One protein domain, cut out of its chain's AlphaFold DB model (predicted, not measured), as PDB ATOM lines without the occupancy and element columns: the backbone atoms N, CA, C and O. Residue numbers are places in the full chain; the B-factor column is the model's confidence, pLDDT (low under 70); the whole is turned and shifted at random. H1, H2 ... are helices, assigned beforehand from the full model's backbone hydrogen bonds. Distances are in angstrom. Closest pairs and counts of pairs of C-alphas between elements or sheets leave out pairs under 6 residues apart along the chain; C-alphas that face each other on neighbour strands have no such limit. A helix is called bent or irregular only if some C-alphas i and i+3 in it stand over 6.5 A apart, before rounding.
ATOM      1  N   TYR A   3     -17.343  -6.516  30.828       96.75
ATOM      2  CA  TYR A   3     -17.479  -6.280  29.389       96.75
ATOM      3  C   TYR A   3     -16.321  -6.878  28.587       96.75
ATOM      4  O   TYR A   3     -16.558  -7.608  27.630       96.75
ATOM      5  N   GLN A   4     -15.068  -6.611  28.970       97.00
ATOM      6  CA  GLN A   4     -13.901  -7.060  28.199       97.00
ATOM      7  C   GLN A   4     -13.816  -8.590  28.110       97.00
ATOM      8  O   GLN A   4     -13.586  -9.141  27.029       97.00
ATOM      9  N   ALA A   5     -14.056  -9.281  29.229       97.38
ATOM     10  CA  ALA A   5     -14.059 -10.739  29.285       97.38
ATOM     11  C   ALA A   5     -15.185 -11.330  28.421       97.38
ATOM     12  O   ALA A   5     -14.942 -12.208  27.589       97.38
ATOM     13  N   LEU A   6     -16.401 -10.792  28.543       97.00
ATOM     14  CA  LEU A   6     -17.561 -11.259  27.784       97.00
ATOM     15  C   LEU A   6     -17.458 -10.925  26.287       97.00
ATOM     16  O   LEU A   6     -17.801 -11.752  25.448       97.00
ATOM     17  N   LYS A   7     -16.912  -9.758  25.922       97.00
ATOM     18  CA  LYS A   7     -16.632  -9.356  24.531       97.00
ATOM     19  C   LYS A   7     -15.615 -10.286  23.879       97.00
ATOM     20  O   LYS A   7     -15.766 -10.630  22.707       97.00
ATOM     21  N   LYS A   8     -14.579 -10.689  24.622       97.38
ATOM     22  CA  LYS A   8     -13.593 -11.670  24.154       97.38
ATOM     23  C   LYS A   8     -14.254 -13.025  23.901       97.38
ATOM     24  O   LYS A   8     -14.091 -13.550  22.806       97.38
ATOM     25  N   ARG A   9     -15.038 -13.525  24.860       96.12
ATOM     26  CA  ARG A   9     -15.774 -14.788  24.723       96.12
ATOM     27  C   ARG A   9     -16.746 -14.765  23.545       96.12
ATOM     28  O   ARG A   9     -16.689 -15.643  22.694       96.12
ATOM     29  N   HIS A  10     -17.564 -13.717  23.431       95.56
ATOM     30  CA  HIS A  10     -18.495 -13.578  22.314       95.56
ATOM     31  C   HIS A  10     -17.760 -13.629  20.973       95.56
ATOM     32  O   HIS A  10     -18.175 -14.383  20.112       95.56
ATOM     33  N   ARG A  11     -16.624 -12.936  20.798       94.94
ATOM     34  CA  ARG A  11     -15.839 -13.023  19.549       94.94
ATOM     35  C   ARG A  11     -15.348 -14.434  19.210       94.94
ATOM     36  O   ARG A  11     -15.199 -14.720  18.032       94.94
ATOM     37  N   GLN A  12     -15.074 -15.274  20.207       95.94
ATOM     38  CA  GLN A  12     -14.611 -16.650  19.997       95.94
ATOM     39  C   GLN A  12     -15.757 -17.593  19.609       95.94
ATOM     40  O   GLN A  12     -15.548 -18.521  18.838       95.94
ATOM     41  N   GLU A  13     -16.957 -17.351  20.137       93.81
ATOM     42  CA  GLU A  13     -18.116 -18.238  19.974       93.81
ATOM     43  C   GLU A  13     -19.091 -17.760  18.880       93.81
ATOM     44  O   GLU A  13     -19.901 -18.545  18.393       93.81
ATOM     45  N   ARG A  14     -19.029 -16.480  18.484       91.19
ATOM     46  CA  ARG A  14     -20.028 -15.797  17.640       91.19
ATOM     47  C   ARG A  14     -20.341 -16.539  16.350       91.19
ATOM     48  O   ARG A  14     -21.504 -16.617  15.972       91.19
ATOM     49  N   ASP A  15     -19.318 -17.043  15.672       90.94
ATOM     50  CA  ASP A  15     -19.473 -17.616  14.334       90.94
ATOM     51  C   ASP A  15     -20.191 -18.985  14.374       90.94
ATOM     52  O   ASP A  15     -20.636 -19.481  13.345       90.94
ATOM     53  N   GLN A  16     -20.361 -19.568  15.570       91.31
ATOM     54  CA  GLN A  16     -21.116 -20.802  15.816       91.31
ATOM     55  C   GLN A  16     -22.522 -20.538  16.392       91.31
ATOM     56  O   GLN A  16     -23.288 -21.475  16.612       91.31
ATOM     57  N   GLN A  17     -22.877 -19.278  16.666       88.19
ATOM     58  CA  GLN A  17     -24.171 -18.898  17.241       88.19
ATOM     59  C   GLN A  17     -25.196 -18.578  16.143       88.19
ATOM     60  O   GLN A  17     -24.832 -18.019  15.107       88.19
ATOM     61  N   PRO A  18     -26.500 -18.819  16.380       90.12
ATOM     62  CA  PRO A  18     -27.549 -18.290  15.516       90.12
ATOM     63  C   PRO A  18     -27.408 -16.764  15.348       90.12
ATOM     64  O   PRO A  18     -27.172 -16.072  16.349       90.12
ATOM     65  N   PRO A  19     -27.596 -16.200  14.138       87.19
ATOM     66  CA  PRO A  19     -27.401 -14.768  13.882       87.19
ATOM     67  C   PRO A  19     -28.173 -13.853  14.845       87.19
ATOM     68  O   PRO A  19     -27.629 -12.869  15.347       87.19
ATOM     69  N   ASN A  20     -29.409 -14.226  15.188       86.69
ATOM     70  CA  ASN A  20     -30.255 -13.468  16.112       86.69
ATOM     71  C   ASN A  20     -29.720 -13.463  17.547       86.69
ATOM     72  O   ASN A  20     -29.735 -12.424  18.214       86.69
ATOM     73  N   LEU A  21     -29.189 -14.595  18.013       89.62
ATOM     74  CA  LEU A  21     -28.530 -14.677  19.314       89.62
ATOM     75  C   LEU A  21     -27.254 -13.827  19.326       89.62
ATOM     76  O   LEU A  21     -27.046 -13.028  20.239       89.62
ATOM     77  N   SER A  22     -26.441 -13.948  18.277       92.38
ATOM     78  CA  SER A  22     -25.212 -13.173  18.103       92.38
ATOM     79  C   SER A  22     -25.477 -11.660  18.152       92.38
ATOM     80  O   SER A  22     -24.829 -10.932  18.910       92.38
ATOM     81  N   LEU A  23     -26.503 -11.178  17.441       91.56
ATOM     82  CA  LEU A  23     -26.895  -9.767  17.432       91.56
ATOM     83  C   LEU A  23     -27.411  -9.279  18.795       91.56
ATOM     84  O   LEU A  23     -27.154  -8.139  19.194       91.56
ATOM     85  N   ARG A  24     -28.159 -10.115  19.524       92.94
ATOM     86  CA  ARG A  24     -28.624  -9.807  20.887       92.94
ATOM     87  C   ARG A  24     -27.459  -9.655  21.855       92.94
ATOM     88  O   ARG A  24     -27.371  -8.636  22.538       92.94
ATOM     89  N   ILE A  25     -26.532 -10.613  21.850       94.81
ATOM     90  CA  ILE A  25     -25.326 -10.567  22.684       94.81
ATOM     91  C   ILE A  25     -24.489  -9.336  22.329       94.81
ATOM     92  O   ILE A  25     -24.065  -8.605  23.223       94.81
ATOM     93  N   HIS A  26     -24.309  -9.037  21.040       95.12
ATOM     94  CA  HIS A  26     -23.599  -7.837  20.603       95.12
ATOM     95  C   HIS A  26     -24.206  -6.552  21.193       95.12
ATOM     96  O   HIS A  26     -23.481  -5.735  21.766       95.12
ATOM     97  N   ARG A  27     -25.532  -6.382  21.085       95.50
ATOM     98  CA  ARG A  27     -26.251  -5.219  21.631       95.50
ATOM     99  C   ARG A  27     -26.137  -5.146  23.152       95.50
ATOM    100  O   ARG A  27     -25.800  -4.087  23.674       95.50
ATOM    101  N   ALA A  28     -26.345  -6.265  23.845       97.06
ATOM    102  CA  ALA A  28     -26.211  -6.345  25.295       97.06
ATOM    103  C   ALA A  28     -24.817  -5.905  25.765       97.06
ATOM    104  O   ALA A  28     -24.691  -5.092  26.677       97.06
ATOM    105  N   LEU A  29     -23.761  -6.368  25.089       97.88
ATOM    106  CA  LEU A  29     -22.383  -6.004  25.416       97.88
ATOM    107  C   LEU A  29     -22.082  -4.523  25.173       97.88
ATOM    108  O   LEU A  29     -21.329  -3.925  25.938       97.88
ATOM    109  N   SER A  30     -22.648  -3.917  24.127       97.62
ATOM    110  CA  SER A  30     -22.485  -2.481  23.871       97.62
ATOM    111  C   SER A  30     -23.083  -1.631  24.997       97.62
ATOM    112  O   SER A  30     -22.454  -0.657  25.413       97.62
ATOM    113  N   TRP A  31     -24.236  -2.030  25.540       98.12
ATOM    114  CA  TRP A  31     -24.865  -1.352  26.678       98.12
ATOM    115  C   TRP A  31     -24.166  -1.637  28.008       98.12
ATOM    116  O   TRP A  31     -23.968  -0.712  28.791       98.12
ATOM    117  N   LEU A  32     -23.676  -2.861  28.225       98.31
ATOM    118  CA  LEU A  32     -22.837  -3.179  29.383       98.31
ATOM    119  C   LEU A  32     -21.564  -2.322  29.408       98.31
ATOM    120  O   LEU A  32     -21.195  -1.799  30.453       98.31
ATOM    121  N   ASN A  33     -20.918  -2.118  28.256       98.31
ATOM    122  CA  ASN A  33     -19.742  -1.251  28.166       98.31
ATOM    123  C   ASN A  33     -20.054   0.192  28.590       98.31
ATOM    124  O   ASN A  33     -19.222   0.839  29.215       98.31
ATOM    125  N   ARG A  34     -21.240   0.704  28.235       97.81
ATOM    126  CA  ARG A  34     -21.687   2.040  28.652       97.81
ATOM    127  C   ARG A  34     -21.992   2.087  30.144       97.81
ATOM    128  O   ARG A  34     -21.566   3.030  30.794       97.81
ATOM    129  N   ALA A  35     -22.631   1.054  30.688       97.88
ATOM    130  CA  ALA A  35     -22.870   0.929  32.124       97.88
ATOM    131  C   ALA A  35     -21.571   0.934  32.944       97.88
ATOM    132  O   ALA A  35     -21.510   1.564  33.994       97.88
ATOM    133  N   GLU A  36     -20.525   0.259  32.464       97.38
ATOM    134  CA  GLU A  36     -19.215   0.231  33.129       97.38
ATOM    135  C   GLU A  36     -18.469   1.576  33.083       97.38
ATOM    136  O   GLU A  36     -17.568   1.787  33.889       97.38
ATOM    137  N   GLN A  37     -18.826   2.468  32.155       97.25
ATOM    138  CA  GLN A  37     -18.243   3.809  32.006       97.25
ATOM    139  C   GLN A  37     -19.104   4.917  32.630       97.25
ATOM    140  O   GLN A  37     -18.706   6.074  32.591       97.25
ATOM    141  N   ALA A  38     -20.300   4.594  33.128       97.19
ATOM    142  CA  ALA A  38     -21.208   5.581  33.694       97.19
ATOM    143  C   ALA A  38     -20.767   5.976  35.109       97.19
ATOM    144  O   ALA A  38     -20.598   5.116  35.980       97.19
ATOM    145  N   ASP A  39     -20.633   7.284  35.324       96.56
ATOM    146  CA  ASP A  39     -20.258   7.863  36.615       96.56
ATOM    147  C   ASP A  39     -21.461   7.996  37.565       96.56
ATOM    148  O   ASP A  39     -21.291   8.006  38.785       96.56
ATOM    149  N   ASP A  40     -22.685   8.046  37.026       97.12
ATOM    150  CA  ASP A  40     -23.926   8.160  37.790       97.12
ATOM    151  C   ASP A  40     -24.671   6.818  37.921       97.12
ATOM    152  O   ASP A  40     -24.680   5.963  37.027       97.12
ATOM    153  N   ALA A  41     -25.293   6.606  39.085       97.50
ATOM    154  CA  ALA A  41     -25.943   5.339  39.405       97.50
ATOM    155  C   ALA A  41     -27.224   5.103  38.590       97.50
ATOM    156  O   ALA A  41     -27.482   3.960  38.206       97.50
ATOM    157  N   ASP A  42     -27.985   6.159  38.301       97.88
ATOM    158  CA  ASP A  42     -29.261   6.078  37.583       97.88
ATOM    159  C   ASP A  42     -29.038   5.696  36.114       97.88
ATOM    160  O   ASP A  42     -29.635   4.745  35.605       97.88
ATOM    161  N   GLY A  43     -28.092   6.357  35.449       96.88
ATOM    162  CA  GLY A  43     -27.640   6.051  34.100       96.88
ATOM    163  C   GLY A  43     -27.045   4.652  34.012       96.88
ATOM    164  O   GLY A  43     -27.424   3.873  33.134       96.88
ATOM    165  N   ARG A  44     -26.190   4.267  34.972       98.00
ATOM    166  CA  ARG A  44     -25.672   2.892  35.051       98.00
ATOM    167  C   ARG A  44     -26.800   1.869  35.162       98.00
ATOM    168  O   ARG A  44     -26.764   0.860  34.458       98.00
ATOM    169  N   PHE A  45     -27.792   2.115  36.014       97.81
ATOM    170  CA  PHE A  45     -28.947   1.233  36.166       97.81
ATOM    171  C   PHE A  45     -29.737   1.108  34.858       97.81
ATOM    172  O   PHE A  45     -30.000  -0.009  34.410       97.81
ATOM    173  N   ILE A  46     -30.037   2.226  34.192       97.94
ATOM    174  CA  ILE A  46     -30.741   2.240  32.904       97.94
ATOM    175  C   ILE A  46     -29.952   1.465  31.839       97.94
ATOM    176  O   ILE A  46     -30.520   0.625  31.139       97.94
ATOM    177  N   PHE A  47     -28.637   1.668  31.727       98.06
ATOM    178  CA  PHE A  47     -27.812   0.936  30.762       98.06
ATOM    179  C   PHE A  47     -27.753  -0.566  31.054       98.06
ATOM    180  O   PHE A  47     -27.823  -1.365  30.119       98.06
ATOM    181  N   LEU A  48     -27.673  -0.968  32.328       97.50
ATOM    182  CA  LEU A  48     -27.748  -2.378  32.720       97.50
ATOM    183  C   LEU A  48     -29.116  -2.980  32.393       97.50
ATOM    184  O   LEU A  48     -29.176  -4.099  31.888       97.50
ATOM    185  N   TRP A  49     -30.200  -2.236  32.610       96.81
ATOM    186  CA  TRP A  49     -31.547  -2.662  32.246       96.81
ATOM    187  C   TRP A  49     -31.685  -2.871  30.735       96.81
ATOM    188  O   TRP A  49     -32.207  -3.895  30.293       96.81
ATOM    189  N   ILE A  50     -31.164  -1.953  29.916       96.12
ATOM    190  CA  ILE A  50     -31.168  -2.099  28.453       96.12
ATOM    191  C   ILE A  50     -30.290  -3.286  28.026       96.12
ATOM    192  O   ILE A  50     -30.699  -4.075  27.173       96.12
ATOM    193  N   ALA A  51     -29.107  -3.449  28.629       96.75
ATOM    194  CA  ALA A  51     -28.219  -4.577  28.356       96.75
ATOM    195  C   ALA A  51     -28.903  -5.918  28.659       96.75
ATOM    196  O   ALA A  51     -28.866  -6.833  27.835       96.75
ATOM    197  N   PHE A  52     -29.569  -6.006  29.812       94.88
ATOM    198  CA  PHE A  52     -30.344  -7.168  30.226       94.88
ATOM    199  C   PHE A  52     -31.483  -7.460  29.246       94.88
ATOM    200  O   PHE A  52     -31.582  -8.580  28.755       94.88
ATOM    201  N   ASN A  53     -32.282  -6.453  28.880       94.38
ATOM    202  CA  ASN A  53     -33.363  -6.625  27.909       94.38
ATOM    203  C   ASN A  53     -32.842  -7.070  26.539       94.38
ATOM    204  O   ASN A  53     -33.414  -7.966  25.935       94.38
ATOM    205  N   ALA A  54     -31.724  -6.527  26.056       92.88
ATOM    206  CA  ALA A  54     -31.118  -6.981  24.805       92.88
ATOM    207  C   ALA A  54     -30.665  -8.453  24.876       92.88
ATOM    208  O   ALA A  54     -30.846  -9.204  23.915       92.88
ATOM    209  N   ALA A  55     -30.112  -8.878  26.019       92.06
ATOM    210  CA  ALA A  55     -29.703 -10.260  26.248       92.06
ATOM    211  C   ALA A  55     -30.902 -11.202  26.394       92.06
ATOM    212  O   ALA A  55     -30.845 -12.318  25.887       92.06
ATOM    213  N   TYR A  56     -31.991 -10.760  27.028       86.94
ATOM    214  CA  TYR A  56     -33.172 -11.568  27.338       86.94
ATOM    215  C   TYR A  56     -34.298 -11.464  26.301       86.94
ATOM    216  O   TYR A  56     -35.220 -12.262  26.365       86.94
ATOM    217  N   ALA A  57     -34.226 -10.556  25.320       79.38
ATOM    218  CA  ALA A  57     -35.224 -10.402  24.254       79.38
ATOM    219  C   ALA A  57     -35.309 -11.634  23.333       79.38
ATOM    220  O   ALA A  57     -34.821 -11.634  22.204       79.38
ATOM    221  N   THR A  58     -35.876 -12.721  23.837       60.56
ATOM    222  CA  THR A  58     -36.319 -13.903  23.103       60.56
ATOM    223  C   THR A  58     -37.687 -13.573  22.520       60.56
ATOM    224  O   THR A  58     -38.599 -13.242  23.267       60.56
ATOM    225  N   ASP A  59     -37.796 -13.621  21.194       57.69
ATOM    226  CA  ASP A  59     -39.070 -13.694  20.472       57.69
ATOM    227  C   ASP A  59     -40.074 -12.545  20.655       57.69
ATOM    228  O   ASP A  59     -41.278 -12.774  20.737       57.69
ATOM    229  N   ILE A  60     -39.641 -11.281  20.550       53.22
ATOM    230  CA  ILE A  60     -40.525 -10.320  19.859       53.22
ATOM    231  C   ILE A  60     -40.326 -10.573  18.366       53.22
ATOM    232  O   ILE A  60     -39.544  -9.889  17.708       53.22
ATOM    233  N   ASP A  61     -40.940 -11.676  17.932       54.97
ATOM    234  CA  ASP A  61     -41.266 -12.101  16.576       54.97
ATOM    235  C   ASP A  61     -40.638 -11.204  15.493       54.97
ATOM    236  O   ASP A  61     -41.137 -10.117  15.194       54.97
ATOM    237  N   GLU A  62     -39.554 -11.662  14.859       54.78
ATOM    238  CA  GLU A  62     -39.053 -11.046  13.617       54.78
ATOM    239  C   GLU A  62     -40.218 -10.865  12.621       54.78
ATOM    240  O   GLU A  62     -40.308  -9.847  11.945       54.78
ATOM    241  N   GLN A  63     -41.180 -11.798  12.639       54.59
ATOM    242  CA  GLN A  63     -42.434 -11.749  11.888       54.59
ATOM    243  C   GLN A  63     -43.395 -10.626  12.331       54.59
ATOM    244  O   GLN A  63     -44.027 -10.016  11.476       54.59
ATOM    245  N   ARG A  64     -43.482 -10.283  13.624       57.03
ATOM    246  CA  ARG A  64     -44.263  -9.133  14.128       57.03
ATOM    247  C   ARG A  64     -43.598  -7.829  13.750       57.03
ATOM    248  O   ARG A  64     -44.289  -6.915  13.332       57.03
ATOM    249  N   ARG A  65     -42.269  -7.741  13.842       59.97
ATOM    250  CA  ARG A  65     -41.539  -6.551  13.382       59.97
ATOM    251  C   ARG A  65     -41.695  -6.332  11.880       59.97
ATOM    252  O   ARG A  65     -41.847  -5.188  11.469       59.97
ATOM    253  N   LEU A  66     -41.671  -7.398  11.076       61.41
ATOM    254  CA  LEU A  66     -41.950  -7.317   9.640       61.41
ATOM    255  C   LEU A  66     -43.404  -6.898   9.386       61.41
ATOM    256  O   LEU A  66     -43.627  -5.949   8.648       61.41
ATOM    257  N   SER A  67     -44.370  -7.504  10.081       67.94
ATOM    258  CA  SER A  67     -45.793  -7.144  10.006       67.94
ATOM    259  C   SER A  67     -46.068  -5.686  10.402       67.94
ATOM    260  O   SER A  67     -46.821  -4.995   9.720       67.94
ATOM    261  N   GLU A  68     -45.442  -5.176  11.464       68.25
ATOM    262  CA  GLU A  68     -45.562  -3.776  11.881       68.25
ATOM    263  C   GLU A  68     -44.909  -2.830  10.865       68.25
ATOM    264  O   GLU A  68     -45.463  -1.773  10.570       68.25
ATOM    265  N   GLN A  69     -43.768  -3.212  10.279       72.81
ATOM    266  CA  GLN A  69     -43.131  -2.445   9.203       72.81
ATOM    267  C   GLN A  69     -43.975  -2.420   7.926       72.81
ATOM    268  O   GLN A  69     -44.089  -1.368   7.302       72.81
ATOM    269  N   GLU A  70     -44.583  -3.542   7.545       76.75
ATOM    270  CA  GLU A  70     -45.490  -3.644   6.397       76.75
ATOM    271  C   GLU A  70     -46.759  -2.823   6.620       76.75
ATOM    272  O   GLU A  70     -47.155  -2.061   5.745       76.75
ATOM    273  N   THR A  71     -47.344  -2.899   7.817       75.62
ATOM    274  CA  THR A  71     -48.524  -2.107   8.195       75.62
ATOM    275  C   THR A  71     -48.204  -0.611   8.190       75.62
ATOM    276  O   THR A  71     -48.963   0.194   7.654       75.62
ATOM    277  N   PHE A  72     -47.050  -0.221   8.737       74.12
ATOM    278  CA  PHE A  72     -46.592   1.167   8.729       74.12
ATOM    279  C   PHE A  72     -46.319   1.675   7.308       74.12
ATOM    280  O   PHE A  72     -46.667   2.806   6.969       74.12
ATOM    281  N   LYS A  73     -45.738   0.832   6.451       80.88
ATOM    282  CA  LYS A  73     -45.513   1.154   5.042       80.88
ATOM    283  C   LYS A  73     -46.835   1.307   4.279       80.88
ATOM    284  O   LYS A  73     -46.997   2.301   3.580       80.88
ATOM    285  N   ALA A  74     -47.794   0.403   4.477       80.12
ATOM    286  CA  ALA A  74     -49.127   0.486   3.873       80.12
ATOM    287  C   ALA A  74     -49.881   1.760   4.292       80.12
ATOM    288  O   ALA A  74     -50.531   2.394   3.461       80.12
ATOM    289  N   PHE A  75     -49.741   2.175   5.556       81.19
ATOM    290  CA  PHE A  75     -50.266   3.450   6.049       81.19
ATOM    291  C   PHE A  75     -49.649   4.657   5.322       81.19
ATOM    292  O   PHE A  75     -50.376   5.550   4.893       81.19
ATOM    293  N   LEU A  76     -48.323   4.680   5.136       84.12
ATOM    294  CA  LEU A  76     -47.639   5.757   4.404       84.12
ATOM    295  C   LEU A  76     -47.994   5.792   2.911       84.12
ATOM    296  O   LEU A  76     -48.016   6.865   2.312       84.12
ATOM    297  N   GLU A  77     -48.274   4.635   2.313       88.50
ATOM    298  CA  GLU A  77     -48.678   4.495   0.910       88.50
ATOM    299  C   GLU A  77     -50.187   4.738   0.691       88.50
ATOM    300  O   GLU A  77     -50.662   4.672  -0.442       88.50
ATOM    301  N   GLY A  78     -50.952   5.039   1.749       69.00
ATOM    302  CA  GLY A  78     -52.385   5.349   1.667       69.00
ATOM    303  C   GLY A  78     -53.263   4.164   1.252       69.00
ATOM    304  O   GLY A  78     -54.345   4.370   0.712       69.00
TER     305      GLY A  78
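This is residues 3 to 78 of the 80 residues of the protein "HEPN_Apea domain-containing protein" of Pseudomonas psychrotolerans (UniProt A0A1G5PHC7). Three helices lie side by side in a thin slab, with the longest, H2, in the middle and H1 and H3 on either side of it, each running opposite ways to H2. From the end of H3 the chain leads out to H4, and residues 63 to 78 stick out alone as an arm. The printed part has 76 residues with four named helices, H1 to H4 in chain order, and no named strand; its class is all helix. The whole is loose, with a radius of gyration of the C-alphas of 16.0 A, and flat, spanning 48 by 35 by 17 A.

Begin with H2, residues 19 to 37. It touches H3, residues 41 to 56, at a shallow tilt of 11 degrees, opposite ways, as a hairpin; look at Ala 28 and Ala 51, whose C-alphas are the closest, 4.1 A apart. H2 also touches H1, residues 3 to 16, at a shallow tilt of 8 degrees, opposite ways, again as a hairpin; the closest C-alphas, of Tyr 3 and Asn 33, are 5.6 A apart. H1 and H3 are apart. H4, residues 62 to 76, touches no helix. In H2, H3 and H4 every O i to N i+4 pair is within hydrogen-bond range, in H1 8 of 10.

Find C-alpha 19 at (-27.401, -14.768, 13.882); from there H2 runs 27.5 A to C-alpha 37. H3 covers 22.0 A. H1 begins at C-alpha 3, (-17.479, -6.280, 29.389), and covers 20.2 A; it is irregular, with C-alphas 12 and 15 7.5 A apart. H4 covers 21.0 A and ends at C-alpha 76, (-47.639, 5.757, 4.404).

The C-alphas of Ala 5 and Gly 78 are the two farthest apart, at 49.9 A. Without residues 63 to 78, which stand free, the body spans 36 by 28 by 10 A. The printed part has no cut, and its three links are tight. Look for low confidence, pLDDT under 70, at residues 58 to 68 and residue 78.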